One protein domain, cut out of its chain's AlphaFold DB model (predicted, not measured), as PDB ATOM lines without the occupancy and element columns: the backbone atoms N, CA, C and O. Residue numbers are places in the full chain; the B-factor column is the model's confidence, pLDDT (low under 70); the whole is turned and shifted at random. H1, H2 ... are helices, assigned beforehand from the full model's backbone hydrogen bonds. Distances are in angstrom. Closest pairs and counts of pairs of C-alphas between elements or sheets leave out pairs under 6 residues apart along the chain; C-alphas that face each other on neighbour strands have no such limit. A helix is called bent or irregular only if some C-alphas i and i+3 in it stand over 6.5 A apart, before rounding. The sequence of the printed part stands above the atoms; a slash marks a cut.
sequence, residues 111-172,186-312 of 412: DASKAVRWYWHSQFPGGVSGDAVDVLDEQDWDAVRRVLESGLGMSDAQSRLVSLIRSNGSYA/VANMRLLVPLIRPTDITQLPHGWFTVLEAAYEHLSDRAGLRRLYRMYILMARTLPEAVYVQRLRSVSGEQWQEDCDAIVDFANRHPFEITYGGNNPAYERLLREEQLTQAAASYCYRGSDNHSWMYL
ATOM      1  N   ASP A 111     -41.396  33.761 -23.045       82.00
ATOM      2  CA  ASP A 111     -41.198  34.908 -23.923       82.00
ATOM      3  C   ASP A 111     -42.250  34.932 -25.040       82.00
ATOM      4  O   ASP A 111     -42.751  36.008 -25.394       82.00
ATOM      5  N   ALA A 112     -42.614  33.766 -25.584       85.25
ATOM      6  CA  ALA A 112     -43.632  33.680 -26.623       85.25
ATOM      7  C   ALA A 112     -45.026  33.952 -26.054       85.25
ATOM      8  O   ALA A 112     -45.765  34.754 -26.628       85.25
ATOM      9  N   SER A 113     -45.354  33.396 -24.888       86.56
ATOM     10  CA  SER A 113     -46.587  33.693 -24.158       86.56
ATOM     11  C   SER A 113     -46.718  35.186 -23.857       86.56
ATOM     12  O   SER A 113     -47.779  35.771 -24.082       86.56
ATOM     13  N   LYS A 114     -45.639  35.858 -23.431       83.38
ATOM     14  CA  LYS A 114     -45.630  37.323 -23.257       83.38
ATOM     15  C   LYS A 114     -45.896  38.069 -24.564       83.38
ATOM     16  O   LYS A 114     -46.671  39.025 -24.559       83.38
ATOM     17  N   ALA A 115     -45.282  37.643 -25.669       81.25
ATOM     18  CA  ALA A 115     -45.476  38.260 -26.981       81.25
ATOM     19  C   ALA A 115     -46.925  38.121 -27.473       81.25
ATOM     20  O   ALA A 115     -47.528  39.101 -27.913       81.25
ATOM     21  N   VAL A 116     -47.496  36.920 -27.350       83.19
ATOM     22  CA  VAL A 116     -48.881  36.615 -27.733       83.19
ATOM     23  C   VAL A 116     -49.866  37.391 -26.863       83.19
ATOM     24  O   VAL A 116     -50.772  38.026 -27.403       83.19
ATOM     25  N   ARG A 117     -49.655  37.426 -25.540       82.62
ATOM     26  CA  ARG A 117     -50.475  38.222 -24.614       82.62
ATOM     27  C   ARG A 117     -50.459  39.701 -25.003       82.62
ATOM     28  O   ARG A 117     -51.510  40.328 -25.114       82.62
ATOM     29  N   TRP A 118     -49.275  40.254 -25.268       78.12
ATOM     30  CA  TRP A 118     -49.137  41.648 -25.686       78.12
ATOM     31  C   TRP A 118     -49.873  41.929 -27.009       78.12
ATOM     32  O   TRP A 118     -50.594  42.928 -27.113       78.12
ATOM     33  N   TYR A 119     -49.716  41.048 -28.005       79.38
ATOM     34  CA  TYR A 119     -50.387  41.165 -29.304       79.38
ATOM     35  C   TYR A 119     -51.906  41.188 -29.129       79.38
ATOM     36  O   TYR A 119     -52.577  42.082 -29.647       79.38
ATOM     37  N   TRP A 120     -52.429  40.265 -28.322       76.50
ATOM     38  CA  TRP A 120     -53.854  40.157 -28.050       76.50
ATOM     39  C   TRP A 120     -54.428  41.426 -27.411       76.50
ATOM     40  O   TRP A 120     -55.392  41.996 -27.925       76.50
ATOM     41  N   HIS A 121     -53.793  41.929 -26.346       74.81
ATOM     42  CA  HIS A 121     -54.209  43.177 -25.695       74.81
ATOM     43  C   HIS A 121     -54.237  44.370 -26.650       74.81
ATOM     44  O   HIS A 121     -55.079  45.258 -26.522       74.81
ATOM     45  N   SER A 122     -53.292  44.411 -27.587       72.75
ATOM     46  CA  SER A 122     -53.116  45.554 -28.478       72.75
ATOM     47  C   SER A 122     -54.071  45.533 -29.666       72.75
ATOM     48  O   SER A 122     -54.452  46.597 -30.147       72.75
ATOM     49  N   GLN A 123     -54.464  44.346 -30.137       71.88
ATOM     50  CA  GLN A 123     -55.421  44.188 -31.236       71.88
ATOM     51  C   GLN A 123     -56.878  44.310 -30.805       71.88
ATOM     52  O   GLN A 123     -57.709  44.763 -31.591       71.88
ATOM     53  N   PHE A 124     -57.189  43.969 -29.555       70.06
ATOM     54  CA  PHE A 124     -58.561  43.975 -29.049       70.06
ATOM     55  C   PHE A 124     -58.727  44.907 -27.830       70.06
ATOM     56  O   PHE A 124     -59.107  44.452 -26.747       70.06
ATOM     57  N   PRO A 125     -58.460  46.225 -27.972       59.28
ATOM     58  CA  PRO A 125     -58.591  47.171 -26.869       59.28
ATOM     59  C   PRO A 125     -60.066  47.338 -26.473       59.28
ATOM     60  O   PRO A 125     -60.887  47.792 -27.266       59.28
ATOM     61  N   GLY A 126     -60.408  46.988 -25.230       55.88
ATOM     62  CA  GLY A 126     -61.756  47.175 -24.673       55.88
ATOM     63  C   GLY A 126     -62.693  45.965 -24.764       55.88
ATOM     64  O   GLY A 126     -63.863  46.084 -24.402       55.88
ATOM     65  N   GLY A 127     -62.204  44.795 -25.193       51.19
ATOM     66  CA  GLY A 127     -62.905  43.538 -24.926       51.19
ATOM     67  C   GLY A 127     -63.011  43.303 -23.414       51.19
ATOM     68  O   GLY A 127     -62.085  43.616 -22.671       51.19
ATOM     69  N   VAL A 128     -64.129  42.738 -22.950       47.50
ATOM     70  CA  VAL A 128     -64.391  42.420 -21.527       47.50
ATOM     71  C   VAL A 128     -63.310  41.497 -20.918       47.50
ATOM     72  O   VAL A 128     -63.217  41.363 -19.704       47.50
ATOM     73  N   SER A 129     -62.447  40.914 -21.748       49.47
ATOM     74  CA  SER A 129     -61.313  40.074 -21.385       49.47
ATOM     75  C   SER A 129     -59.985  40.681 -21.855       49.47
ATOM     76  O   SER A 129     -59.379  40.233 -22.829       49.47
ATOM     77  N   GLY A 130     -59.463  41.655 -21.102       46.50
ATOM     78  CA  GLY A 130     -58.011  41.883 -21.099       46.50
ATOM     79  C   GLY A 130     -57.255  40.563 -20.881       46.50
ATOM     80  O   GLY A 130     -56.233  40.332 -21.502       46.50
ATOM     81  N   ASP A 131     -57.853  39.634 -20.140       55.34
ATOM     82  CA  ASP A 131     -57.275  38.343 -19.787       55.34
ATOM     83  C   ASP A 131     -57.568  37.209 -20.790       55.34
ATOM     84  O   ASP A 131     -57.395  36.060 -20.432       55.34
ATOM     85  N   ALA A 132     -58.040  37.430 -22.028       58.06
ATOM     86  CA  ALA A 132     -58.543  36.307 -22.852       58.06
ATOM     87  C   ALA A 132     -57.517  35.181 -23.104       58.06
ATOM     88  O   ALA A 132     -57.894  34.017 -23.145       58.06
ATOM     89  N   VAL A 133     -56.231  35.523 -23.247       58.12
ATOM     90  CA  VAL A 133     -55.124  34.549 -23.355       58.12
ATOM     91  C   VAL A 133     -54.857  33.859 -22.012       58.12
ATOM     92  O   VAL A 133     -54.488  32.691 -21.984       58.12
ATOM     93  N   ASP A 134     -55.084  34.565 -20.905       67.81
ATOM     94  CA  ASP A 134     -54.967  34.060 -19.533       67.81
ATOM     95  C   ASP A 134     -56.229  33.295 -19.066       67.81
ATOM     96  O   ASP A 134     -56.207  32.643 -18.025       67.81
ATOM     97  N   VAL A 135     -57.321  33.353 -19.842       68.94
ATOM     98  CA  VAL A 135     -58.572  32.596 -19.653       68.94
ATOM     99  C   VAL A 135     -58.522  31.240 -20.365       68.94
ATOM    100  O   VAL A 135     -59.276  30.350 -19.979       68.94
ATOM    101  N   LEU A 136     -57.651  31.074 -21.371       80.50
ATOM    102  CA  LEU A 136     -57.466  29.789 -22.047       80.50
ATOM    103  C   LEU A 136     -56.917  28.762 -21.059       80.50
ATOM    104  O   LEU A 136     -55.850  28.960 -20.468       80.50
ATOM    105  N   ASP A 137     -57.641  27.660 -20.905       86.62
ATOM    106  CA  ASP A 137     -57.198  26.554 -20.072       86.62
ATOM    107  C   ASP A 137     -56.257  25.605 -20.836       86.62
ATOM    108  O   ASP A 137     -55.893  25.812 -21.998       86.62
ATOM    109  N   GLU A 138     -55.808  24.547 -20.165       87.88
ATOM    110  CA  GLU A 138     -54.908  23.561 -20.765       87.88
ATOM    111  C   GLU A 138     -55.528  22.858 -21.992       87.88
ATOM    112  O   GLU A 138     -54.815  22.543 -22.946       87.88
ATOM    113  N   GLN A 139     -56.853  22.648 -22.021       91.69
ATOM    114  CA  GLN A 139     -57.542  22.015 -23.153       91.69
ATOM    115  C   GLN A 139     -57.615  22.950 -24.358       91.69
ATOM    116  O   GLN A 139     -57.425  22.501 -25.496       91.69
ATOM    117  N   ASP A 140     -57.844  24.240 -24.116       91.19
ATOM    118  CA  ASP A 140     -57.807  25.268 -25.152       91.19
ATOM    119  C   ASP A 140     -56.415  25.346 -25.791       91.19
ATOM    120  O   ASP A 140     -56.285  25.304 -27.019       91.19
ATOM    121  N   TRP A 141     -55.354  25.377 -24.977       92.06
ATOM    122  CA  TRP A 141     -53.976  25.389 -25.477       92.06
ATOM    123  C   TRP A 141     -53.607  24.113 -26.232       92.06
ATOM    124  O   TRP A 141     -52.932  24.175 -27.261       92.06
ATOM    125  N   ASP A 142     -54.096  22.958 -25.786       93.56
ATOM    126  CA  ASP A 142     -53.919  21.692 -26.495       93.56
ATOM    127  C   ASP A 142     -54.667  21.676 -27.844       93.56
ATOM    128  O   ASP A 142     -54.156  21.166 -28.848       93.56
ATOM    129  N   ALA A 143     -55.849  22.297 -27.927       92.12
ATOM    130  CA  ALA A 143     -56.547  22.508 -29.194       92.12
ATOM    131  C   ALA A 143     -55.764  23.444 -30.132       92.12
ATOM    132  O   ALA A 143     -55.569  23.096 -31.301       92.12
ATOM    133  N   VAL A 144     -55.258  24.573 -29.622       90.19
ATOM    134  CA  VAL A 144     -54.408  25.510 -30.377       90.19
ATOM    135  C   VAL A 144     -53.167  24.799 -30.916       90.19
ATOM    136  O   VAL A 144     -52.896  24.885 -32.116       90.19
ATOM    137  N   ARG A 145     -52.456  24.036 -30.072       94.44
ATOM    138  CA  ARG A 145     -51.285  23.244 -30.472       94.44
ATOM    139  C   ARG A 145     -51.618  22.314 -31.633       94.44
ATOM    140  O   ARG A 145     -50.956  22.390 -32.662       94.44
ATOM    141  N   ARG A 146     -52.667  21.491 -31.520       92.56
ATOM    142  CA  ARG A 146     -53.050  20.534 -32.577       92.56
ATOM    143  C   ARG A 146     -53.387  21.214 -33.900       92.56
ATOM    144  O   ARG A 146     -52.965  20.752 -34.961       92.56
ATOM    145  N   VAL A 147     -54.163  22.298 -33.847       89.94
ATOM    146  CA  VAL A 147     -54.556  23.048 -35.048       89.94
ATOM    147  C   VAL A 147     -53.325  23.645 -35.722       89.94
ATOM    148  O   VAL A 147     -53.180  23.518 -36.938       89.94
ATOM    149  N   LEU A 148     -52.417  24.245 -34.950       90.38
ATOM    150  CA  LEU A 148     -51.209  24.864 -35.486       90.38
ATOM    151  C   LEU A 148     -50.173  23.840 -35.949       90.38
ATOM    152  O   LEU A 148     -49.578  24.046 -36.999       90.38
ATOM    153  N   GLU A 149     -49.975  22.722 -35.249       90.75
ATOM    154  CA  GLU A 149     -49.096  21.644 -35.715       90.75
ATOM    155  C   GLU A 149     -49.559  21.102 -37.071       90.75
ATOM    156  O   GLU A 149     -48.745  20.925 -37.979       90.75
ATOM    157  N   SER A 150     -50.869  20.904 -37.235       87.56
ATOM    158  CA  SER A 150     -51.461  20.483 -38.505       87.56
ATOM    159  C   SER A 150     -51.323  21.565 -39.583       87.56
ATOM    160  O   SER A 150     -50.772  21.315 -40.655       87.56
ATOM    161  N   GLY A 151     -51.744  22.799 -39.283       80.94
ATOM    162  CA  GLY A 151     -51.735  23.914 -40.234       80.94
ATOM    163  C   GLY A 151     -50.334  24.359 -40.660       80.94
ATOM    164  O   GLY A 151     -50.138  24.784 -41.798       80.94
ATOM    165  N   LEU A 152     -49.340  24.233 -39.776       83.44
ATOM    166  CA  LEU A 152     -47.941  24.553 -40.064       83.44
ATOM    167  C   LEU A 152     -47.170  23.372 -40.665       83.44
ATOM    168  O   LEU A 152     -46.044  23.585 -41.116       83.44
ATOM    169  N   GLY A 153     -47.759  22.172 -40.723       83.50
ATOM    170  CA  GLY A 153     -47.136  20.979 -41.300       83.50
ATOM    171  C   GLY A 153     -46.036  20.374 -40.425       83.50
ATOM    172  O   GLY A 153     -45.026  19.901 -40.940       83.50
ATOM    173  N   MET A 154     -46.208  20.392 -39.101       85.44
ATOM    174  CA  MET A 154     -45.203  19.933 -38.130       85.44
ATOM    175  C   MET A 154     -45.029  18.407 -38.080       85.44
ATOM    176  O   MET A 154     -44.064  17.931 -37.483       85.44
ATOM    177  N   SER A 155     -45.908  17.640 -38.733       84.12
ATOM    178  CA  SER A 155     -45.769  16.184 -38.883       84.12
ATOM    179  C   SER A 155     -44.520  15.780 -39.674       84.12
ATOM    180  O   SER A 155     -43.959  14.720 -39.424       84.12
ATOM    181  N   ASP A 156     -44.075  16.633 -40.604       85.81
ATOM    182  CA  ASP A 156     -42.784  16.530 -41.294       85.81
ATOM    183  C   ASP A 156     -42.044  17.870 -41.181       85.81
ATOM    184  O   ASP A 156     -41.880  18.638 -42.137       85.81
ATOM    185  N   ALA A 157     -41.619  18.166 -39.952       81.50
ATOM    186  CA  ALA A 157     -40.931  19.407 -39.619       81.50
ATOM    187  C   ALA A 157     -39.666  19.633 -40.468       81.50
ATOM    188  O   ALA A 157     -39.314  20.780 -40.743       81.50
ATOM    189  N   GLN A 158     -38.999  18.562 -40.921       83.25
ATOM    190  CA  GLN A 158     -37.785  18.678 -41.721       83.25
ATOM    191  C   GLN A 158     -38.087  19.180 -43.138       83.25
ATOM    192  O   GLN A 158     -37.485  20.162 -43.584       83.25
ATOM    193  N   SER A 159     -39.042  18.561 -43.835       85.12
ATOM    194  CA  SER A 159     -39.465  19.040 -45.158       85.12
ATOM    195  C   SER A 159     -40.066  20.441 -45.076       85.12
ATOM    196  O   SER A 159     -39.817  21.284 -45.946       85.12
ATOM    197  N   ARG A 160     -40.807  20.731 -43.997       86.56
ATOM    198  CA  ARG A 160     -41.356  22.067 -43.756       86.56
ATOM    199  C   ARG A 160     -40.261  23.116 -43.582       86.56
ATOM    200  O   ARG A 160     -40.351  24.173 -44.201       86.56
ATOM    201  N   LEU A 161     -39.229  22.822 -42.796       85.00
ATOM    202  CA  LEU A 161     -38.069  23.692 -42.599       85.00
ATOM    203  C   LEU A 161     -37.386  24.026 -43.932       85.00
ATOM    204  O   LEU A 161     -37.170  25.197 -44.242       85.00
ATOM    205  N   VAL A 162     -37.116  23.014 -44.761       85.25
ATOM    206  CA  VAL A 162     -36.525  23.213 -46.095       85.25
ATOM    207  C   VAL A 162     -37.425  24.091 -46.970       85.25
ATOM    208  O   VAL A 162     -36.941  25.015 -47.625       85.25
ATOM    209  N   SER A 163     -38.740  23.846 -46.958       83.81
ATOM    210  CA  SER A 163     -39.708  24.683 -47.672       83.81
ATOM    211  C   SER A 163     -39.659  26.139 -47.201       83.81
ATOM    212  O   SER A 163     -39.596  27.025 -48.048       83.81
ATOM    213  N   LEU A 164     -39.639  26.394 -45.890       81.00
ATOM    214  CA  LEU A 164     -39.585  27.749 -45.331       81.00
ATOM    215  C   LEU A 164     -38.311  28.489 -45.746       81.00
ATOM    216  O   LEU A 164     -38.389  29.629 -46.203       81.00
ATOM    217  N   ILE A 165     -37.150  27.834 -45.654       78.25
ATOM    218  CA  ILE A 165     -35.865  28.426 -46.053       78.25
ATOM    219  C   ILE A 165     -35.893  28.826 -47.535       78.25
ATOM    220  O   ILE A 165     -35.520  29.947 -47.892       78.25
ATOM    221  N   ARG A 166     -36.384  27.934 -48.404       77.25
ATOM    222  CA  ARG A 166     -36.472  28.191 -49.849       77.25
ATOM    223  C   ARG A 166     -37.474  29.295 -50.183       77.25
ATOM    224  O   ARG A 166     -37.183  30.140 -51.027       77.25
ATOM    225  N   SER A 167     -38.626  29.321 -49.513       69.88
ATOM    226  CA  SER A 167     -39.646  30.359 -49.698       69.88
ATOM    227  C   SER A 167     -39.156  31.741 -49.257       69.88
ATOM    228  O   SER A 167     -39.407  32.723 -49.954       69.88
ATOM    229  N   ASN A 168     -38.397  31.825 -48.162       62.12
ATOM    230  CA  ASN A 168     -37.849  33.093 -47.671       62.12
ATOM    231  C   ASN A 168     -36.789  33.678 -48.605       62.12
ATOM    232  O   ASN A 168     -36.736  34.891 -48.816       62.12
ATOM    233  N   GLY A 169     -35.959  32.830 -49.211       51.28
ATOM    234  CA  GLY A 169     -34.885  33.302 -50.078       51.28
ATOM    235  C   GLY A 169     -35.333  33.814 -51.456       51.28
ATOM    236  O   GLY A 169     -34.583  34.562 -52.083       51.28
ATOM    237  N   SER A 170     -36.568  33.533 -51.897       44.66
ATOM    238  CA  SER A 170     -37.156  34.179 -53.088       44.66
ATOM    239  C   SER A 170     -37.256  35.707 -52.943       44.66
ATOM    240  O   SER A 170     -37.189  36.417 -53.944       44.66
ATOM    241  N   TYR A 171     -37.378  36.222 -51.714       36.56
ATOM    242  CA  TYR A 171     -37.605  37.647 -51.447       36.56
ATOM    243  C   TYR A 171     -36.323  38.433 -51.142       36.56
ATOM    244  O   TYR A 171     -36.228  39.608 -51.503       36.56
ATOM    245  N   ALA A 172     -35.292  37.796 -50.571       37.75
ATOM    246  CA  ALA A 172     -33.992  38.442 -50.344       37.75
ATOM    247  C   ALA A 172     -33.330  38.907 -51.660       37.75
ATOM    248  O   ALA A 172     -32.619  39.908 -51.681       37.75
ATOM    249  N   VAL A 186     -45.508  36.115 -44.209       35.88
ATOM    250  CA  VAL A 186     -45.692  35.101 -43.149       35.88
ATOM    251  C   VAL A 186     -44.367  34.718 -42.463       35.88
ATOM    252  O   VAL A 186     -44.357  33.882 -41.566       35.88
ATOM    253  N   ALA A 187     -43.242  35.285 -42.910       37.28
ATOM    254  CA  ALA A 187     -41.912  34.779 -42.588       37.28
ATOM    255  C   ALA A 187     -40.819  35.860 -42.480       37.28
ATOM    256  O   ALA A 187     -39.635  35.572 -42.659       37.28
ATOM    257  N   ASN A 188     -41.197  37.101 -42.153       39.50
ATOM    258  CA  ASN A 188     -40.227  38.049 -41.607       39.50
ATOM    259  C   ASN A 188     -39.917  37.621 -40.171       39.50
ATOM    260  O   ASN A 188     -40.579  38.059 -39.235       39.50
ATOM    261  N   MET A 189     -38.933  36.734 -40.016       48.41
ATOM    262  CA  MET A 189     -38.399  36.381 -38.706       48.41
ATOM    263  C   MET A 189     -37.799  37.642 -38.075       48.41
ATOM    264  O   MET A 189     -36.864  38.248 -38.602       48.41
ATOM    265  N   ARG A 190     -38.425  38.123 -37.005       48.44
ATOM    266  CA  ARG A 190     -38.022  39.323 -36.270       48.44
ATOM    267  C   ARG A 190     -38.114  39.034 -34.791       48.44
ATOM    268  O   ARG A 190     -39.163  39.211 -34.198       48.44
ATOM    269  N   LEU A 191     -37.022  38.642 -34.153       41.94
ATOM    270  CA  LEU A 191     -37.028  38.493 -32.700       41.94
ATOM    271  C   LEU A 191     -37.598  39.699 -31.946       41.94
ATOM    272  O   LEU A 191     -37.504  40.834 -32.411       41.94
ATOM    273  N   LEU A 192     -38.130  39.407 -30.753       39.00
ATOM    274  CA  LEU A 192     -38.586  40.341 -29.723       39.00
ATOM    275  C   LEU A 192     -37.614  41.514 -29.543       39.00
ATOM    276  O   LEU A 192     -36.730  41.504 -28.686       39.00
ATOM    277  N   VAL A 193     -37.807  42.570 -30.322       36.03
ATOM    278  CA  VAL A 193     -37.273  43.880 -29.984       36.03
ATOM    279  C   VAL A 193     -38.160  44.393 -28.846       36.03
ATOM    280  O   VAL A 193     -39.378  44.423 -29.034       36.03
ATOM    281  N   PRO A 194     -37.615  44.830 -27.692       33.44
ATOM    282  CA  PRO A 194     -38.382  45.283 -26.516       33.44
ATOM    283  C   PRO A 194     -39.336  46.478 -26.734       33.44
ATOM    284  O   PRO A 194     -39.824  47.068 -25.775       33.44
ATOM    285  N   LEU A 195     -39.561  46.888 -27.982       36.50
ATOM    286  CA  LEU A 195     -40.301  48.074 -28.393       36.50
ATOM    287  C   LEU A 195     -41.189  47.832 -29.625       36.50
ATOM    288  O   LEU A 195     -41.915  48.748 -30.016       36.50
ATOM    289  N   ILE A 196     -41.155  46.641 -30.246       42.69
ATOM    290  CA  ILE A 196     -42.088  46.336 -31.336       42.69
ATOM    291  C   ILE A 196     -43.446  46.045 -30.714       42.69
ATOM    292  O   ILE A 196     -43.598  45.176 -29.860       42.69
ATOM    293  N   ARG A 197     -44.421  46.827 -31.160       51.41
ATOM    294  CA  ARG A 197     -45.819  46.736 -30.785       51.41
ATOM    295  C   ARG A 197     -46.579  46.044 -31.925       51.41
ATOM    296  O   ARG A 197     -47.095  46.773 -32.771       51.41
ATOM    297  N   PRO A 198     -46.590  44.697 -32.030       55.81
ATOM    298  CA  PRO A 198     -47.181  44.002 -33.169       55.81
ATOM    299  C   PRO A 198     -48.664  44.331 -33.375       55.81
ATOM    300  O   PRO A 198     -49.514  44.003 -32.553       55.81
ATOM    301  N   THR A 199     -48.993  44.959 -34.502       60.06
ATOM    302  CA  THR A 199     -50.381  45.232 -34.894       60.06
ATOM    303  C   THR A 199     -50.977  44.197 -35.847       60.06
ATOM    304  O   THR A 199     -52.095  44.367 -36.311       60.06
ATOM    305  N   ASP A 200     -50.215  43.167 -36.201       68.12
ATOM    306  CA  ASP A 200     -50.617  42.060 -37.072       68.12
ATOM    307  C   ASP A 200     -49.827  40.811 -36.647       68.12
ATOM    308  O   ASP A 200     -48.722  40.929 -36.107       68.12
ATOM    309  N   ILE A 201     -50.375  39.621 -36.890       70.19
ATOM    310  CA  ILE A 201     -49.739  38.339 -36.589       70.19
ATOM    311  C   ILE A 201     -48.358  38.251 -37.247       70.19
ATOM    312  O   ILE A 201     -47.434  37.717 -36.650       70.19
ATOM    313  N   THR A 202     -48.175  38.854 -38.426       66.94
ATOM    314  CA  THR A 202     -46.888  38.915 -39.147       66.94
ATOM    315  C   THR A 202     -45.809  39.734 -38.432       66.94
ATOM    316  O   THR A 202     -44.633  39.656 -38.784       66.94
ATOM    317  N   GLN A 203     -46.195  40.526 -37.428       66.38
ATOM    318  CA  GLN A 203     -45.289  41.324 -36.608       66.38
ATOM    319  C   GLN A 203     -44.869  40.598 -35.321       66.38
ATOM    320  O   GLN A 203     -43.982  41.090 -34.619       66.38
ATOM    321  N   LEU A 204     -45.481  39.446 -35.003       73.38
ATOM    322  CA  LEU A 204     -44.925  38.527 -34.011       73.38
ATOM    323  C   LEU A 204     -43.606  37.942 -34.525       73.38
ATOM    324  O   LEU A 204     -43.452  37.774 -35.737       73.38
ATOM    325  N   PRO A 205     -42.683  37.552 -33.629       71.00
ATOM    326  CA  PRO A 205     -41.341  37.190 -34.041       71.00
ATOM    327  C   PRO A 205     -41.201  36.141 -35.126       71.00
ATOM    328  O   PRO A 205     -40.325  36.251 -35.980       71.00
ATOM    329  N   HIS A 206     -42.085  35.153 -35.107       77.56
ATOM    330  CA  HIS A 206     -42.146  34.082 -36.090       77.56
ATOM    331  C   HIS A 206     -43.577  33.875 -36.596       77.56
ATOM    332  O   HIS A 206     -43.957  32.774 -37.000       77.56
ATOM    333  N   GLY A 207     -44.401  34.922 -36.531       82.62
ATOM    334  CA  GLY A 207     -45.812  34.846 -36.878       82.62
ATOM    335  C   GLY A 207     -46.547  33.747 -36.114       82.62
ATOM    336  O   GLY A 207     -46.496  33.667 -34.886       82.62
ATOM    337  N   TRP A 208     -47.190  32.849 -36.859       85.50
ATOM    338  CA  TRP A 208     -47.912  31.701 -36.309       85.50
ATOM    339  C   TRP A 208     -47.031  30.719 -35.529       85.50
ATOM    340  O   TRP A 208     -47.527  30.066 -34.612       85.50
ATOM    341  N   PHE A 209     -45.728  30.642 -35.820       89.00
ATOM    342  CA  PHE A 209     -44.813  29.824 -35.021       89.00
ATOM    343  C   PHE A 209     -44.621  30.384 -33.608       89.00
ATOM    344  O   PHE A 209     -44.425  29.601 -32.688       89.00
ATOM    345  N   THR A 210     -44.759  31.700 -33.394       89.12
ATOM    346  CA  THR A 210     -44.749  32.281 -32.040       89.12
ATOM    347  C   THR A 210     -45.982  31.862 -31.242       89.12
ATOM    348  O   THR A 210     -45.878  31.607 -30.048       89.12
ATOM    349  N   VAL A 211     -47.147  31.744 -31.883       89.00
ATOM    350  CA  VAL A 211     -48.358  31.244 -31.207       89.00
ATOM    351  C   VAL A 211     -48.208  29.765 -30.851       89.00
ATOM    352  O   VAL A 211     -48.584  29.355 -29.757       89.00
ATOM    353  N   LEU A 212     -47.605  28.973 -31.742       92.56
ATOM    354  CA  LEU A 212     -47.288  27.574 -31.455       92.56
ATOM    355  C   LEU A 212     -46.240  27.442 -30.332       92.56
ATOM    356  O   LEU A 212     -46.377  26.576 -29.475       92.56
ATOM    357  N   GLU A 213     -45.225  28.309 -30.306       93.88
ATOM    358  CA  GLU A 213     -44.241  28.393 -29.220       93.88
ATOM    359  C   GLU A 213     -44.930  28.676 -27.879       93.88
ATOM    360  O   GLU A 213     -44.725  27.917 -26.938       93.88
ATOM    361  N   ALA A 214     -45.826  29.668 -27.821       91.50
ATOM    362  CA  ALA A 214     -46.615  29.967 -26.623       91.50
ATOM    363  C   ALA A 214     -47.476  28.772 -26.177       91.50
ATOM    364  O   ALA A 214     -47.536  28.462 -24.990       91.50
ATOM    365  N   ALA A 215     -48.096  28.048 -27.116       93.62
ATOM    366  CA  ALA A 215     -48.852  26.841 -26.784       93.62
ATOM    367  C   ALA A 215     -47.961  25.769 -26.133       93.62
ATOM    368  O   ALA A 215     -48.360  25.159 -25.143       93.62
ATOM    369  N   TYR A 216     -46.737  25.563 -26.632       94.88
ATOM    370  CA  TYR A 216     -45.795  24.650 -25.984       94.88
ATOM    371  C   TYR A 216     -45.319  25.154 -24.612       94.88
ATOM    372  O   TYR A 216     -45.140  24.332 -23.716       94.88
ATOM    373  N   GLU A 217     -45.136  26.467 -24.423       92.12
ATOM    374  CA  GLU A 217     -44.803  27.062 -23.118       92.12
ATOM    375  C   GLU A 217     -45.922  26.797 -22.089       92.12
ATOM    376  O   GLU A 217     -45.649  26.265 -21.013       92.12
ATOM    377  N   HIS A 218     -47.187  27.066 -22.442       89.88
ATOM    378  CA  HIS A 218     -48.347  26.834 -21.566       89.88
ATOM    379  C   HIS A 218     -48.558  25.356 -21.212       89.88
ATOM    380  O   HIS A 218     -48.897  25.039 -20.075       89.88
ATOM    381  N   LEU A 219     -48.314  24.452 -22.164       92.19
ATOM    382  CA  LEU A 219     -48.435  23.004 -21.965       92.19
ATOM    383  C   LEU A 219     -47.177  22.369 -21.351       92.19
ATOM    384  O   LEU A 219     -47.133  21.156 -21.157       92.19
ATOM    385  N   SER A 220     -46.130  23.159 -21.082       91.19
ATOM    386  CA  SER A 220     -44.814  22.662 -20.656       91.19
ATOM    387  C   SER A 220     -44.227  21.576 -21.583       91.19
ATOM    388  O   SER A 220     -43.480  20.694 -21.148       91.19
ATOM    389  N   ASP A 221     -44.539  21.637 -22.883       93.56
ATOM    390  CA  ASP A 221     -44.110  20.666 -23.895       93.56
ATOM    391  C   ASP A 221     -42.668  20.949 -24.345       93.56
ATOM    392  O   ASP A 221     -42.391  21.599 -25.361       93.56
ATOM    393  N   ARG A 222     -41.711  20.422 -23.572       93.31
ATOM    394  CA  ARG A 222     -40.272  20.572 -23.853       93.31
ATOM    395  C   ARG A 222     -39.877  19.996 -25.210       93.31
ATOM    396  O   ARG A 222     -38.987  20.537 -25.862       93.31
ATOM    397  N   ALA A 223     -40.514  18.912 -25.652       93.38
ATOM    398  CA  ALA A 223     -40.187  18.286 -26.930       93.38
ATOM    399  C   ALA A 223     -40.615  19.175 -28.109       93.38
ATOM    400  O   ALA A 223     -39.866  19.311 -29.079       93.38
ATOM    401  N   GLY A 224     -41.788  19.809 -28.008       93.88
ATOM    402  CA  GLY A 224     -42.261  20.829 -28.943       93.88
ATOM    403  C   GLY A 224     -41.323  22.031 -29.030       93.88
ATOM    404  O   GLY A 224     -40.883  22.392 -30.126       93.88
ATOM    405  N   LEU A 225     -40.926  22.581 -27.877       94.56
ATOM    406  CA  LEU A 225     -39.977  23.699 -27.799       94.56
ATOM    407  C   LEU A 225     -38.609  23.349 -28.401       94.56
ATOM    408  O   LEU A 225     -38.101  24.104 -29.231       94.56
ATOM    409  N   ARG A 226     -38.036  22.180 -28.068       95.12
ATOM    410  CA  ARG A 226     -36.774  21.701 -28.667       95.12
ATOM    411  C   ARG A 226     -36.864  21.657 -30.192       95.12
ATOM    412  O   ARG A 226     -35.971  22.152 -30.879       95.12
ATOM    413  N   ARG A 227     -37.957  21.103 -30.739       93.81
ATOM    414  CA  ARG A 227     -38.174  21.043 -32.196       93.81
ATOM    415  C   ARG A 227     -38.200  22.436 -32.827       93.81
ATOM    416  O   ARG A 227     -37.486  22.643 -33.807       93.81
ATOM    417  N   LEU A 228     -38.959  23.379 -32.263       92.94
ATOM    418  CA  LEU A 228     -39.024  24.749 -32.786       92.94
ATOM    419  C   LEU A 228     -37.685  25.473 -32.694       92.94
ATOM    420  O   LEU A 228     -37.260  26.092 -33.663       92.94
ATOM    421  N   TYR A 229     -36.983  25.370 -31.568       94.44
ATOM    422  CA  TYR A 229     -35.728  26.093 -31.384       94.44
ATOM    423  C   TYR A 229     -34.626  25.579 -32.310       94.44
ATOM    424  O   TYR A 229     -33.885  26.393 -32.862       94.44
ATOM    425  N   ARG A 230     -34.569  24.268 -32.593       94.88
ATOM    426  CA  ARG A 230     -33.697  23.741 -33.659       94.88
ATOM    427  C   ARG A 230     -34.032  24.362 -35.019       94.88
ATOM    428  O   ARG A 230     -33.121  24.783 -35.726       94.88
ATOM    429  N   MET A 231     -35.317  24.471 -35.370       91.50
ATOM    430  CA  MET A 231     -35.734  25.127 -36.619       91.50
ATOM    431  C   MET A 231     -35.323  26.603 -36.654       91.50
ATOM    432  O   MET A 231     -34.762  27.044 -37.653       91.50
ATOM    433  N   TYR A 232     -35.533  27.350 -35.567       90.81
ATOM    434  CA  TYR A 232     -35.152  28.760 -35.487       90.81
ATOM    435  C   TYR A 232     -33.641  28.965 -35.629       90.81
ATOM    436  O   TYR A 232     -33.225  29.850 -36.369       90.81
ATOM    437  N   ILE A 233     -32.810  28.115 -35.011       92.56
ATOM    438  CA  ILE A 233     -31.348  28.162 -35.191       92.56
ATOM    439  C   ILE A 233     -30.981  27.925 -36.662       92.56
ATOM    440  O   ILE A 233     -30.186  28.666 -37.231       92.56
ATOM    441  N   LEU A 234     -31.575  26.923 -37.312       91.31
ATOM    442  CA  LEU A 234     -31.282  26.591 -38.712       91.31
ATOM    443  C   LEU A 234     -31.759  27.683 -39.694       91.31
ATOM    444  O   LEU A 234     -31.163  27.878 -40.758       91.31
ATOM    445  N   MET A 235     -32.797  28.431 -39.321       86.25
ATOM    446  CA  MET A 235     -33.373  29.521 -40.110       86.25
ATOM    447  C   MET A 235     -32.784  30.902 -39.807       86.25
ATOM    448  O   MET A 235     -33.012  31.815 -40.595       86.25
ATOM    449  N   ALA A 236     -32.028  31.065 -38.722       86.31
ATOM    450  CA  ALA A 236     -31.530  32.364 -38.281       86.31
ATOM    451  C   ALA A 236     -30.683  33.067 -39.352       86.31
ATOM    452  O   ALA A 236     -29.836  32.452 -40.007       86.31
ATOM    453  N   ARG A 237     -30.907  34.372 -39.517       84.19
ATOM    454  CA  ARG A 237     -30.199  35.264 -40.454       84.19
ATOM    455  C   ARG A 237     -29.746  36.572 -39.812       84.19
ATOM    456  O   ARG A 237     -29.029  37.354 -40.431       84.19
ATOM    457  N   THR A 238     -30.126  36.827 -38.565       81.62
ATOM    458  CA  THR A 238     -29.768  38.037 -37.824       81.62
ATOM    459  C   THR A 238     -29.064  37.690 -36.515       81.62
ATOM    460  O   THR A 238     -29.263  36.623 -35.942       81.62
ATOM    461  N   LEU A 239     -28.217  38.603 -36.022       81.19
ATOM    462  CA  LEU A 239     -27.489  38.389 -34.765       81.19
ATOM    463  C   LEU A 239     -28.417  38.124 -33.560       81.19
ATOM    464  O   LEU A 239     -28.115  37.211 -32.797       81.19
ATOM    465  N   PRO A 240     -29.550  38.838 -33.380       78.44
ATOM    466  CA  PRO A 240     -30.465  38.532 -32.284       78.44
ATOM    467  C   PRO A 240     -30.958  37.076 -32.283       78.44
ATOM    468  O   PRO A 240     -31.110  36.494 -31.213       78.44
ATOM    469  N   GLU A 241     -31.190  36.463 -33.456       83.25
ATOM    470  CA  GLU A 241     -31.797  35.115 -33.591       83.25
ATOM    471  C   GLU A 241     -30.963  34.003 -32.966       83.25
ATOM    472  O   GLU A 241     -31.478  32.956 -32.578       83.25
ATOM    473  N   ALA A 242     -29.682  34.260 -32.748       88.06
ATOM    474  CA  ALA A 242     -28.795  33.359 -32.043       88.06
ATOM    475  C   ALA A 242     -29.113  33.183 -30.544       88.06
ATOM    476  O   ALA A 242     -28.579  32.261 -29.923       88.06
ATOM    477  N   VAL A 243     -30.034  33.969 -29.965       85.06
ATOM    478  CA  VAL A 243     -30.556  33.729 -28.603       85.06
ATOM    479  C   VAL A 243     -31.154  32.323 -28.453       85.06
ATOM    480  O   VAL A 243     -31.107  31.736 -27.368       85.06
ATOM    481  N   TYR A 244     -31.667  31.742 -29.544       91.00
ATOM    482  CA  TYR A 244     -32.283  30.418 -29.526       91.00
ATOM    483  C   TYR A 244     -31.300  29.285 -29.229       91.00
ATOM    484  O   TYR A 244     -31.742  28.244 -28.757       91.00
ATOM    485  N   VAL A 245     -29.986  29.489 -29.389       93.69
ATOM    486  CA  VAL A 245     -28.967  28.523 -28.938       93.69
ATOM    487  C   VAL A 245     -29.032  28.350 -27.420       93.69
ATOM    488  O   VAL A 245     -29.116  27.232 -26.918       93.69
ATOM    489  N   GLN A 246     -29.074  29.460 -26.678       88.75
ATOM    490  CA  GLN A 246     -29.155  29.426 -25.217       88.75
ATOM    491  C   GLN A 246     -30.524  28.933 -24.736       88.75
ATOM    492  O   GLN A 246     -30.591  28.156 -23.781       88.75
ATOM    493  N   ARG A 247     -31.610  29.339 -25.410       89.31
ATOM    494  CA  ARG A 247     -32.959  28.844 -25.093       89.31
ATOM    495  C   ARG A 247     -33.065  27.341 -25.318       89.31
ATOM    496  O   ARG A 247     -33.520  26.639 -24.419       89.31
ATOM    497  N   LEU A 248     -32.571  26.833 -26.449       94.25
ATOM    498  CA  LEU A 248     -32.495  25.398 -26.701       94.25
ATOM    499  C   LEU A 248     -31.691  24.705 -25.605       94.25
ATOM    500  O   LEU A 248     -32.243  23.824 -24.964       94.25
ATOM    501  N   ARG A 249     -30.479  25.175 -25.278       92.38
ATOM    502  CA  ARG A 249     -29.669  24.585 -24.198       92.38
ATOM    503  C   ARG A 249     -30.435  24.485 -22.872       92.38
ATOM    504  O   ARG A 249     -30.385  23.445 -22.220       92.38
ATOM    505  N   SER A 250     -31.184  25.526 -22.498       89.00
ATOM    506  CA  SER A 250     -31.993  25.517 -21.269       89.00
ATOM    507  C   SER A 250     -33.142  24.503 -21.293       89.00
ATOM    508  O   SER A 250     -33.418  23.862 -20.281       89.00
ATOM    509  N   VAL A 251     -33.795  24.314 -22.445       91.69
ATOM    510  CA  VAL A 251     -34.926  23.383 -22.581       91.69
ATOM    511  C   VAL A 251     -34.447  21.940 -22.766       91.69
ATOM    512  O   VAL A 251     -35.068  21.024 -22.222       91.69
ATOM    513  N   SER A 252     -33.338  21.728 -23.473       92.31
ATOM    514  CA  SER A 252     -32.776  20.409 -23.771       92.31
ATOM    515  C   SER A 252     -32.232  19.689 -22.541       92.31
ATOM    516  O   SER A 252     -32.375  18.472 -22.451       92.31
ATOM    517  N   GLY A 253     -31.625  20.409 -21.590       88.75
ATOM    518  CA  GLY A 253     -31.014  19.790 -20.409       88.75
ATOM    519  C   GLY A 253     -30.020  18.690 -20.801       88.75
ATOM    520  O   GLY A 253     -29.095  18.931 -21.573       88.75
ATOM    521  N   GLU A 254     -30.241  17.464 -20.324       89.69
ATOM    522  CA  GLU A 254     -29.406  16.293 -20.643       89.69
ATOM    523  C   GLU A 254     -29.420  15.906 -22.134       89.69
ATOM    524  O   GLU A 254     -28.480  15.287 -22.625       89.69
ATOM    525  N   GLN A 255     -30.454  16.304 -22.883       93.62
ATOM    526  CA  GLN A 255     -30.607  16.003 -24.311       93.62
ATOM    527  C   GLN A 255     -29.914  17.034 -25.218       93.62
ATOM    528  O   GLN A 255     -30.084  17.013 -26.435       93.62
ATOM    529  N   TRP A 256     -29.125  17.950 -24.645       95.38
ATOM    530  CA  TRP A 256     -28.435  19.004 -25.390       95.38
ATOM    531  C   TRP A 256     -27.542  18.466 -26.513       95.38
ATOM    532  O   TRP A 256     -27.584  18.988 -27.626       95.38
ATOM    533  N   GLN A 257     -26.789  17.391 -26.253       96.31
ATOM    534  CA  GLN A 257     -25.911  16.806 -27.269       96.31
ATOM    535  C   GLN A 257     -26.708  16.240 -28.452       96.31
ATOM    536  O   GLN A 257     -26.352  16.484 -29.599       96.31
ATOM    537  N   GLU A 258     -27.827  15.560 -28.182       96.44
ATOM    538  CA  GLU A 258     -28.729  15.040 -29.222       96.44
ATOM    539  C   GLU A 258     -29.242  16.172 -30.127       96.44
ATOM    540  O   GLU A 258     -29.324  16.026 -31.347       96.44
ATOM    541  N   ASP A 259     -29.568  17.326 -29.541       97.00
ATOM    542  CA  ASP A 259     -30.020  18.485 -30.306       97.00
ATOM    543  C   ASP A 259     -28.910  19.121 -31.143       97.00
ATOM    544  O   ASP A 259     -29.169  19.509 -32.284       97.00
ATOM    545  N   CYS A 260     -27.688  19.196 -30.611       97.19
ATOM    546  CA  CYS A 260     -26.520  19.648 -31.365       97.19
ATOM    547  C   CYS A 260     -26.270  18.745 -32.576       97.19
ATOM    548  O   CYS A 260     -26.142  19.240 -33.699       97.19
ATOM    549  N   ASP A 261     -26.276  17.429 -32.361       96.88
ATOM    550  CA  ASP A 261     -26.052  16.434 -33.407       96.88
ATOM    551  C   ASP A 261     -27.137  16.519 -34.489       96.88
ATOM    552  O   ASP A 261     -26.827  16.517 -35.679       96.88
ATOM    553  N   ALA A 262     -28.405  16.688 -34.096       96.06
ATOM    554  CA  ALA A 262     -29.515  16.855 -35.033       96.06
ATOM    555  C   ALA A 262     -29.386  18.125 -35.897       96.06
ATOM    556  O   ALA A 262     -29.688  18.092 -37.093       96.06
ATOM    557  N   ILE A 263     -28.931  19.243 -35.316       96.69
ATOM    558  CA  ILE A 263     -28.683  20.493 -36.054       96.69
ATOM    559  C   ILE A 263     -27.532  20.301 -37.051       96.69
ATOM    560  O   ILE A 263     -27.674  20.656 -38.223       96.69
ATOM    561  N   VAL A 264     -26.409  19.721 -36.612       96.56
ATOM    562  CA  VAL A 264     -25.231  19.484 -37.464       96.56
ATOM    563  C   VAL A 264     -25.550  18.506 -38.594       96.56
ATOM    564  O   VAL A 264     -25.175  18.746 -39.742       96.56
ATOM    565  N   ASP A 265     -26.267  17.423 -38.301       95.56
ATOM    566  CA  ASP A 265     -26.695  16.451 -39.305       95.56
ATOM    567  C   ASP A 265     -27.613  17.094 -40.355       95.56
ATOM    568  O   ASP A 265     -27.390  16.935 -41.560       95.56
ATOM    569  N   PHE A 266     -28.593  17.902 -39.929       94.00
ATOM    570  CA  PHE A 266     -29.415  18.662 -40.869       94.00
ATOM    571  C   PHE A 266     -28.552  19.572 -41.750       94.00
ATOM    572  O   PHE A 266     -28.717  19.559 -42.973       94.00
ATOM    573  N   ALA A 267     -27.623  20.322 -41.149       92.62
ATOM    574  CA  ALA A 267     -26.764  21.263 -41.858       92.62
ATOM    575  C   ALA A 267     -25.841  20.577 -42.877       92.62
ATOM    576  O   ALA A 267     -25.639  21.087 -43.978       92.62
ATOM    577  N   ASN A 268     -25.332  19.389 -42.549       91.69
ATOM    578  CA  ASN A 268     -24.522  18.588 -43.463       91.69
ATOM    579  C   ASN A 268     -25.339  18.015 -44.628       91.69
ATOM    580  O   ASN A 268     -24.825  17.936 -45.746       91.69
ATOM    581  N   ARG A 269     -26.601  17.633 -44.387       91.81
ATOM    582  CA  ARG A 269     -27.519  17.142 -45.429       91.81
ATOM    583  C   ARG A 269     -28.059  18.260 -46.328       91.81
ATOM    584  O   ARG A 269     -28.354  17.997 -47.492       91.81
ATOM    585  N   HIS A 270     -28.154  19.487 -45.815       89.56
ATOM    586  CA  HIS A 270     -28.759  20.642 -46.493       89.56
ATOM    587  C   HIS A 270     -27.802  21.843 -46.543       89.56
ATOM    588  O   HIS A 270     -28.134  22.928 -46.066       89.56
ATOM    589  N   PRO A 271     -26.585  21.681 -47.093       84.12
ATOM    590  CA  PRO A 271     -25.551  22.707 -46.999       84.12
ATOM    591  C   PRO A 271     -25.944  24.010 -47.690       84.12
ATOM    592  O   PRO A 271     -25.606  25.085 -47.204       84.12
ATOM    593  N   PHE A 272     -26.677  23.910 -48.804       82.19
ATOM    594  CA  PHE A 272     -27.170  25.075 -49.518       82.19
ATOM    595  C   PHE A 272     -28.166  25.838 -48.659       82.19
ATOM    596  O   PHE A 272     -27.994  27.029 -48.489       82.19
ATOM    597  N   GLU A 273     -29.156  25.178 -48.057       83.25
ATOM    598  CA  GLU A 273     -30.168  25.823 -47.214       83.25
ATOM    599  C   GLU A 273     -29.570  26.585 -46.017       83.25
ATOM    600  O   GLU A 273     -30.113  27.615 -45.612       83.25
ATOM    601  N   ILE A 274     -28.442  26.124 -45.466       82.19
ATOM    602  CA  ILE A 274     -27.787  26.793 -44.333       82.19
ATOM    603  C   ILE A 274     -27.014  28.042 -44.757       82.19
ATOM    604  O   ILE A 274     -27.033  29.028 -44.025       82.19
ATOM    605  N   THR A 275     -26.355  28.027 -45.919       76.00
ATOM    606  CA  THR A 275     -25.608  29.187 -46.440       76.00
ATOM    607  C   THR A 275     -26.462  30.088 -47.346       76.00
ATOM    608  O   THR A 275     -26.057  31.194 -47.712       76.00
ATOM    609  N   TYR A 276     -27.675  29.654 -47.706       70.62
ATOM    610  CA  TYR A 276     -28.587  30.407 -48.562       70.62
ATOM    611  C   TYR A 276     -29.109  31.659 -47.852       70.62
ATOM    612  O   TYR A 276     -29.734  31.586 -46.787       70.62
ATOM    613  N   GLY A 277     -28.904  32.815 -48.485       63.97
ATOM    614  CA  GLY A 277     -29.289  34.118 -47.937       63.97
ATOM    615  C   GLY A 277     -28.252  34.740 -46.995       63.97
ATOM    616  O   GLY A 277     -28.564  35.744 -46.363       63.97
ATOM    617  N   GLY A 278     -27.040  34.177 -46.926       76.00
ATOM    618  CA  GLY A 278     -25.921  34.704 -46.146       76.00
ATOM    619  C   GLY A 278     -25.624  33.876 -44.900       76.00
ATOM    620  O   GLY A 278     -25.909  32.680 -44.836       76.00
ATOM    621  N   ASN A 279     -25.021  34.528 -43.915       82.56
ATOM    622  CA  ASN A 279     -24.562  33.886 -42.692       82.56
ATOM    623  C   ASN A 279     -25.718  33.413 -41.811       82.56
ATOM    624  O   ASN A 279     -26.807  33.993 -41.813       82.56
ATOM    625  N   ASN A 280     -25.434  32.406 -40.987       89.75
ATOM    626  CA  ASN A 280     -26.331  31.931 -39.946       89.75
ATOM    627  C   ASN A 280     -25.670  32.148 -38.572       89.75
ATOM    628  O   ASN A 280     -24.966  31.262 -38.080       89.75
ATOM    629  N   PRO A 281     -25.911  33.303 -37.921       89.56
ATOM    630  CA  PRO A 281     -25.287  33.625 -36.641       89.56
ATOM    631  C   PRO A 281     -25.615  32.644 -35.513       89.56
ATOM    632  O   PRO A 281     -24.788  32.430 -34.630       89.56
ATOM    633  N   ALA A 282     -26.809  32.043 -35.519       92.44
ATOM    634  CA  ALA A 282     -27.190  31.072 -34.497       92.44
ATOM    635  C   ALA A 282     -26.390  29.777 -34.649       92.44
ATOM    636  O   ALA A 282     -25.876  29.244 -33.665       92.44
ATOM    637  N   TYR A 283     -26.231  29.298 -35.883       95.00
ATOM    638  CA  TYR A 283     -25.402  28.135 -36.158       95.00
ATOM    639  C   TYR A 283     -23.919  28.427 -35.890       95.00
ATOM    640  O   TYR A 283     -23.262  27.644 -35.218       95.00
ATOM    641  N   GLU A 284     -23.402  29.588 -36.302       94.75
ATOM    642  CA  GLU A 284     -22.033  30.024 -35.984       94.75
ATOM    643  C   GLU A 284     -21.766  30.083 -34.474       94.75
ATOM    644  O   GLU A 284     -20.714  29.634 -34.009       94.75
ATOM    645  N   ARG A 285     -22.726  30.601 -33.695       94.12
ATOM    646  CA  ARG A 285     -22.667  30.603 -32.230       94.12
ATOM    647  C   ARG A 285     -22.603  29.182 -31.677       94.12
ATOM    648  O   ARG A 285     -21.739  28.911 -30.847       94.12
ATOM    649  N   LEU A 286     -23.476  28.285 -32.146       96.69
ATOM    650  CA  LEU A 286     -23.487  26.879 -31.734       96.69
ATOM    651  C   LEU A 286     -22.131  26.213 -32.005       96.69
ATOM    652  O   LEU A 286     -21.544  25.629 -31.100       96.69
ATOM    653  N   LEU A 287     -21.606  26.364 -33.226       96.50
ATOM    654  CA  LEU A 287     -20.310  25.817 -33.631       96.50
ATOM    655  C   LEU A 287     -19.178  26.278 -32.708       96.50
ATOM    656  O   LEU A 287     -18.330  25.475 -32.322       96.50
ATOM    657  N   ARG A 288     -19.172  27.566 -32.346       94.38
ATOM    658  CA  ARG A 288     -18.161  28.159 -31.468       94.38
ATOM    659  C   ARG A 288     -18.295  27.719 -30.017       94.38
ATOM    660  O   ARG A 288     -17.289  27.371 -29.407       94.38
ATOM    661  N   GLU A 289     -19.492  27.778 -29.444       93.25
ATOM    662  CA  GLU A 289     -19.684  27.437 -28.032       93.25
ATOM    663  C   GLU A 289     -19.427  25.949 -27.766       93.25
ATOM    664  O   GLU A 289     -18.797  25.622 -26.765       93.25
ATOM    665  N   GLU A 290     -19.831  25.075 -28.689       95.56
ATOM    666  CA  GLU A 290     -19.661  23.619 -28.576       95.56
ATOM    667  C   GLU A 290     -18.355  23.102 -29.207       95.56
ATOM    668  O   GLU A 290     -18.122  21.897 -29.253       95.56
ATOM    669  N   GLN A 291     -17.489  23.994 -29.708       96.12
ATOM    670  CA  GLN A 291     -16.194  23.648 -30.322       96.12
ATOM    671  C   GLN A 291     -16.305  22.581 -31.433       96.12
ATOM    672  O   GLN A 291     -15.478  21.677 -31.559       96.12
ATOM    673  N   LEU A 292     -17.329  22.696 -32.283       96.75
ATOM    674  CA  LEU A 292     -17.632  21.733 -33.347       96.75
ATOM    675  C   LEU A 292     -16.746  21.979 -34.580       96.75
ATOM    676  O   LEU A 292     -17.204  22.471 -35.612       96.75
ATOM    677  N   THR A 293     -15.460  21.640 -34.472       97.25
ATOM    678  CA  THR A 293     -14.409  21.965 -35.460       97.25
ATOM    679  C   THR A 293     -14.722  21.469 -36.874       97.25
ATOM    680  O   THR A 293     -14.682  22.244 -37.830       97.25
ATOM    681  N   GLN A 294     -15.114  20.201 -37.027       96.00
ATOM    682  CA  GLN A 294     -15.430  19.613 -38.338       96.00
ATOM    683  C   GLN A 294     -16.673  20.244 -38.982       96.00
ATOM    684  O   GLN A 294     -16.699  20.503 -40.188       96.00
ATOM    685  N   ALA A 295     -17.697  20.538 -38.179       95.94
ATOM    686  CA  ALA A 295     -18.907  21.194 -38.658       95.94
ATOM    687  C   ALA A 295     -18.635  22.658 -39.049       95.94
ATOM    688  O   ALA A 295     -19.148  23.115 -40.071       95.94
ATOM    689  N   ALA A 296     -17.764  23.359 -38.312       96.06
ATOM    690  CA  ALA A 296     -17.308  24.702 -38.655       96.06
ATOM    691  C   ALA A 296     -16.525  24.724 -39.974       96.06
ATOM    692  O   ALA A 296     -16.816  25.546 -40.841       96.06
ATOM    693  N   ALA A 297     -15.606  23.776 -40.179       95.06
ATOM    694  CA  ALA A 297     -14.904  23.630 -41.451       95.06
ATOM    695  C   ALA A 297     -15.879  23.364 -42.612       95.06
ATOM    696  O   ALA A 297     -15.825  24.047 -43.634       95.06
ATOM    697  N   SER A 298     -16.812  22.418 -42.443       93.12
ATOM    698  CA  SER A 298     -17.847  22.116 -43.445       93.12
ATOM    699  C   SER A 298     -18.687  23.351 -43.785       93.12
ATOM    700  O   SER A 298     -18.930  23.614 -44.960       93.12
ATOM    701  N   TYR A 299     -19.087  24.135 -42.782       93.00
ATOM    702  CA  TYR A 299     -19.848  25.367 -42.971       93.00
ATOM    703  C   TYR A 299     -19.057  26.417 -43.764       93.00
ATOM    704  O   TYR A 299     -19.547  26.932 -44.771       93.00
ATOM    705  N   CYS A 300     -17.806  26.667 -43.371       92.62
ATOM    706  CA  CYS A 300     -16.962  27.682 -43.989       92.62
ATOM    707  C   CYS A 300     -16.619  27.375 -45.456       92.62
ATOM    708  O   CYS A 300     -16.787  28.223 -46.336       92.62
ATOM    709  N   TYR A 301     -16.218  26.137 -45.764       90.69
ATOM    710  CA  TYR A 301     -15.849  25.747 -47.132       90.69
ATOM    711  C   TYR A 301     -17.028  25.699 -48.118       90.69
ATOM    712  O   TYR A 301     -16.800  25.652 -49.325       90.69
ATOM    713  N   ARG A 302     -18.280  25.695 -47.642       84.69
ATOM    714  CA  ARG A 302     -19.483  25.567 -48.487       84.69
ATOM    715  C   ARG A 302     -20.137  26.901 -48.853       84.69
ATOM    716  O   ARG A 302     -21.231  26.902 -49.413       84.69
ATOM    717  N   GLY A 303     -19.456  28.016 -48.587       74.38
ATOM    718  CA  GLY A 303     -19.861  29.341 -49.059       74.38
ATOM    719  C   GLY A 303     -20.329  30.297 -47.965       74.38
ATOM    720  O   GLY A 303     -21.194  31.125 -48.239       74.38
ATOM    721  N   SER A 304     -19.785  30.195 -46.747       77.94
ATOM    722  CA  SER A 304     -19.929  31.277 -45.766       77.94
ATOM    723  C   SER A 304     -19.156  32.518 -46.217       77.94
ATOM    724  O   SER A 304     -18.180  32.411 -46.967       77.94
ATOM    725  N   ASP A 305     -19.540  33.692 -45.726       84.31
ATOM    726  CA  ASP A 305     -18.813  34.915 -46.042       84.31
ATOM    727  C   ASP A 305     -17.480  35.030 -45.275       84.31
ATOM    728  O   ASP A 305     -17.131  34.223 -44.404       84.31
ATOM    729  N   ASN A 306     -16.727  36.081 -45.596       85.69
ATOM    730  CA  ASN A 306     -15.453  36.373 -44.948       85.69
ATOM    731  C   ASN A 306     -15.592  36.655 -43.442       85.69
ATOM    732  O   ASN A 306     -14.651  36.398 -42.695       85.69
ATOM    733  N   HIS A 307     -16.731  37.175 -42.978       84.50
ATOM    734  CA  HIS A 307     -16.956  37.426 -41.557       84.50
ATOM    735  C   HIS A 307     -17.083  36.111 -40.780       84.50
ATOM    736  O   HIS A 307     -16.421  35.963 -39.751       84.50
ATOM    737  N   SER A 308     -17.849  35.136 -41.287       88.81
ATOM    738  CA  SER A 308     -17.929  33.791 -40.702       88.81
ATOM    739  C   SER A 308     -16.556  33.133 -40.662       88.81
ATOM    740  O   SER A 308     -16.185  32.548 -39.646       88.81
ATOM    741  N   TRP A 309     -15.771  33.279 -41.735       91.25
ATOM    742  CA  TRP A 309     -14.404  32.771 -41.767       91.25
ATOM    743  C   TRP A 309     -13.510  33.428 -40.710       91.25
ATOM    744  O   TRP A 309     -12.859  32.717 -39.952       91.25
ATOM    745  N   MET A 310     -13.490  34.762 -40.602       90.38
ATOM    746  CA  MET A 310     -12.695  35.451 -39.572       90.38
ATOM    747  C   MET A 310     -13.121  35.047 -38.158       90.38
ATOM    748  O   MET A 310     -12.272  34.889 -37.268       90.38
ATOM    749  N   TYR A 311     -14.431  34.883 -37.956       91.44
ATOM    750  CA  TYR A 311     -14.996  34.461 -36.689       91.44
ATOM    751  C   TYR A 311     -14.528  33.052 -36.342       91.44
ATOM    752  O   TYR A 311     -13.910  32.893 -35.296       91.44
ATOM    753  N   LEU A 312     -14.722  32.075 -37.234       94.62
ATOM    754  CA  LEU A 312     -14.498  30.646 -36.997       94.62
ATOM    755  C   LEU A 312     -13.085  30.138 -37.341       94.62
ATOM    756  O   LEU A 312     -12.840  28.944 -37.182       94.62
TER     757      LEU A 312
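AT A GLANCE: This is residues 111 to 172 and 186 to 312 of the 412 residues of an uncharacterized protein of Bifidobacterium boum (UniProt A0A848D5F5). An elongated body of helices is built as three groups in a row: H5 with H1 and H3 packed on it, and H2 beyond, at one end; H6 in the middle with the two arms of the bent helix H7; and H9, H10 and H11 at the other end. Kinked H4 leads from the end of H3 to H6. The 189 printed residues include eleven named helices, H1 to H11 in chain order, and no named strand: the class is all helix. The whole is compact, with a radius of gyration of the C-alphas of 17.3 A, and spans 57 by 34 by 27 A.

IN THESE COORDINATES: H1, residues 111 to 123, begins at C-alpha 111 (-41.198, 34.908, -23.923) and is 18.5 A long. H2 is residues 132 to 135; H3, residues 138 to 152, is 20.5 A long. H4, residues 154 to 172, is 24.8 A long, irregular, with C-alphas 155 and 158 8.8 A apart, and has a kink of 49 degrees near residue 161. H5 is residues 208 to 218; H6 is residues 222 to 235, 19.8 A long. H7, residues 239 to 269, was assigned as one helix by its hydrogen bonds but is bent, with C-alphas 251 and 254 9.2 A apart. Its arms are H7a, residues 239 to 251, 20.7 A, and H7b, residues 254 to 269, 24.9 A; H7b is itself irregular, with C-alphas 254 and 257 7.5 A apart. H8 is residues 271 to 275, H9 281 to 289, H10 293 to 301, and H11 306 to 312, ending at C-alpha 312 (-14.498, 30.646, -36.997).

HOW THE PARTS SIT: H6 and H9 are the hubs, touching four helices each. H1 touches H2 with residues 116 to 120 alone, closest C-alphas Arg 117 and Val 133, 6.1 A. H5 touches H3 at a shallow tilt of 30 degrees, opposite ways, closest C-alphas Trp 141 and Ala 215, 5.5 A. H1 touches H5 with residues 111 to 116 alone, closest C-alphas Ser 113 and Ala 214, 4.5 A. H5 and H6 form a helical hairpin, closest C-alphas Tyr 216 and Gly 224, 6.0 A. H6 and H7a form another at 24 degrees, closest C-alphas Tyr 229 and Leu 248, 5.7 A. H4 only just touches H8, with 3 pairs of C-alphas within 8 A, closest Ile 165 and Glu 273, 6.4 A. H7a touches H9 at a steep tilt of 53 degrees, closest C-alphas Ala 242 and Ala 282, 3.7 A. H10 and H11 form a hairpin at 5 degrees, closest C-alphas Cys 300 and Trp 309, 6.1 A. Every O i to N i+4 pair is within hydrogen-bond range in H1, H3, H5, H6, H8, H9, H10 and H11, against 10 of 15 in H4, 5 of 9 in H7a and 11 of 12 in H7b; H2 is too short for such a pair.

THE WHOLE: The C-alphas farthest apart are those of Val 128 and Tyr 301, 57.4 A. Residues 173 to 185 are not printed, and C-alphas 172 and 186 are 14.1 A apart across the cut. Residues 186 to 207 hold no named element. Mean pLDDT of the printed part is 81.4; residues 125 to 135, 167 to 172, 186 to 200, 202 to 203 and 277 are under 70.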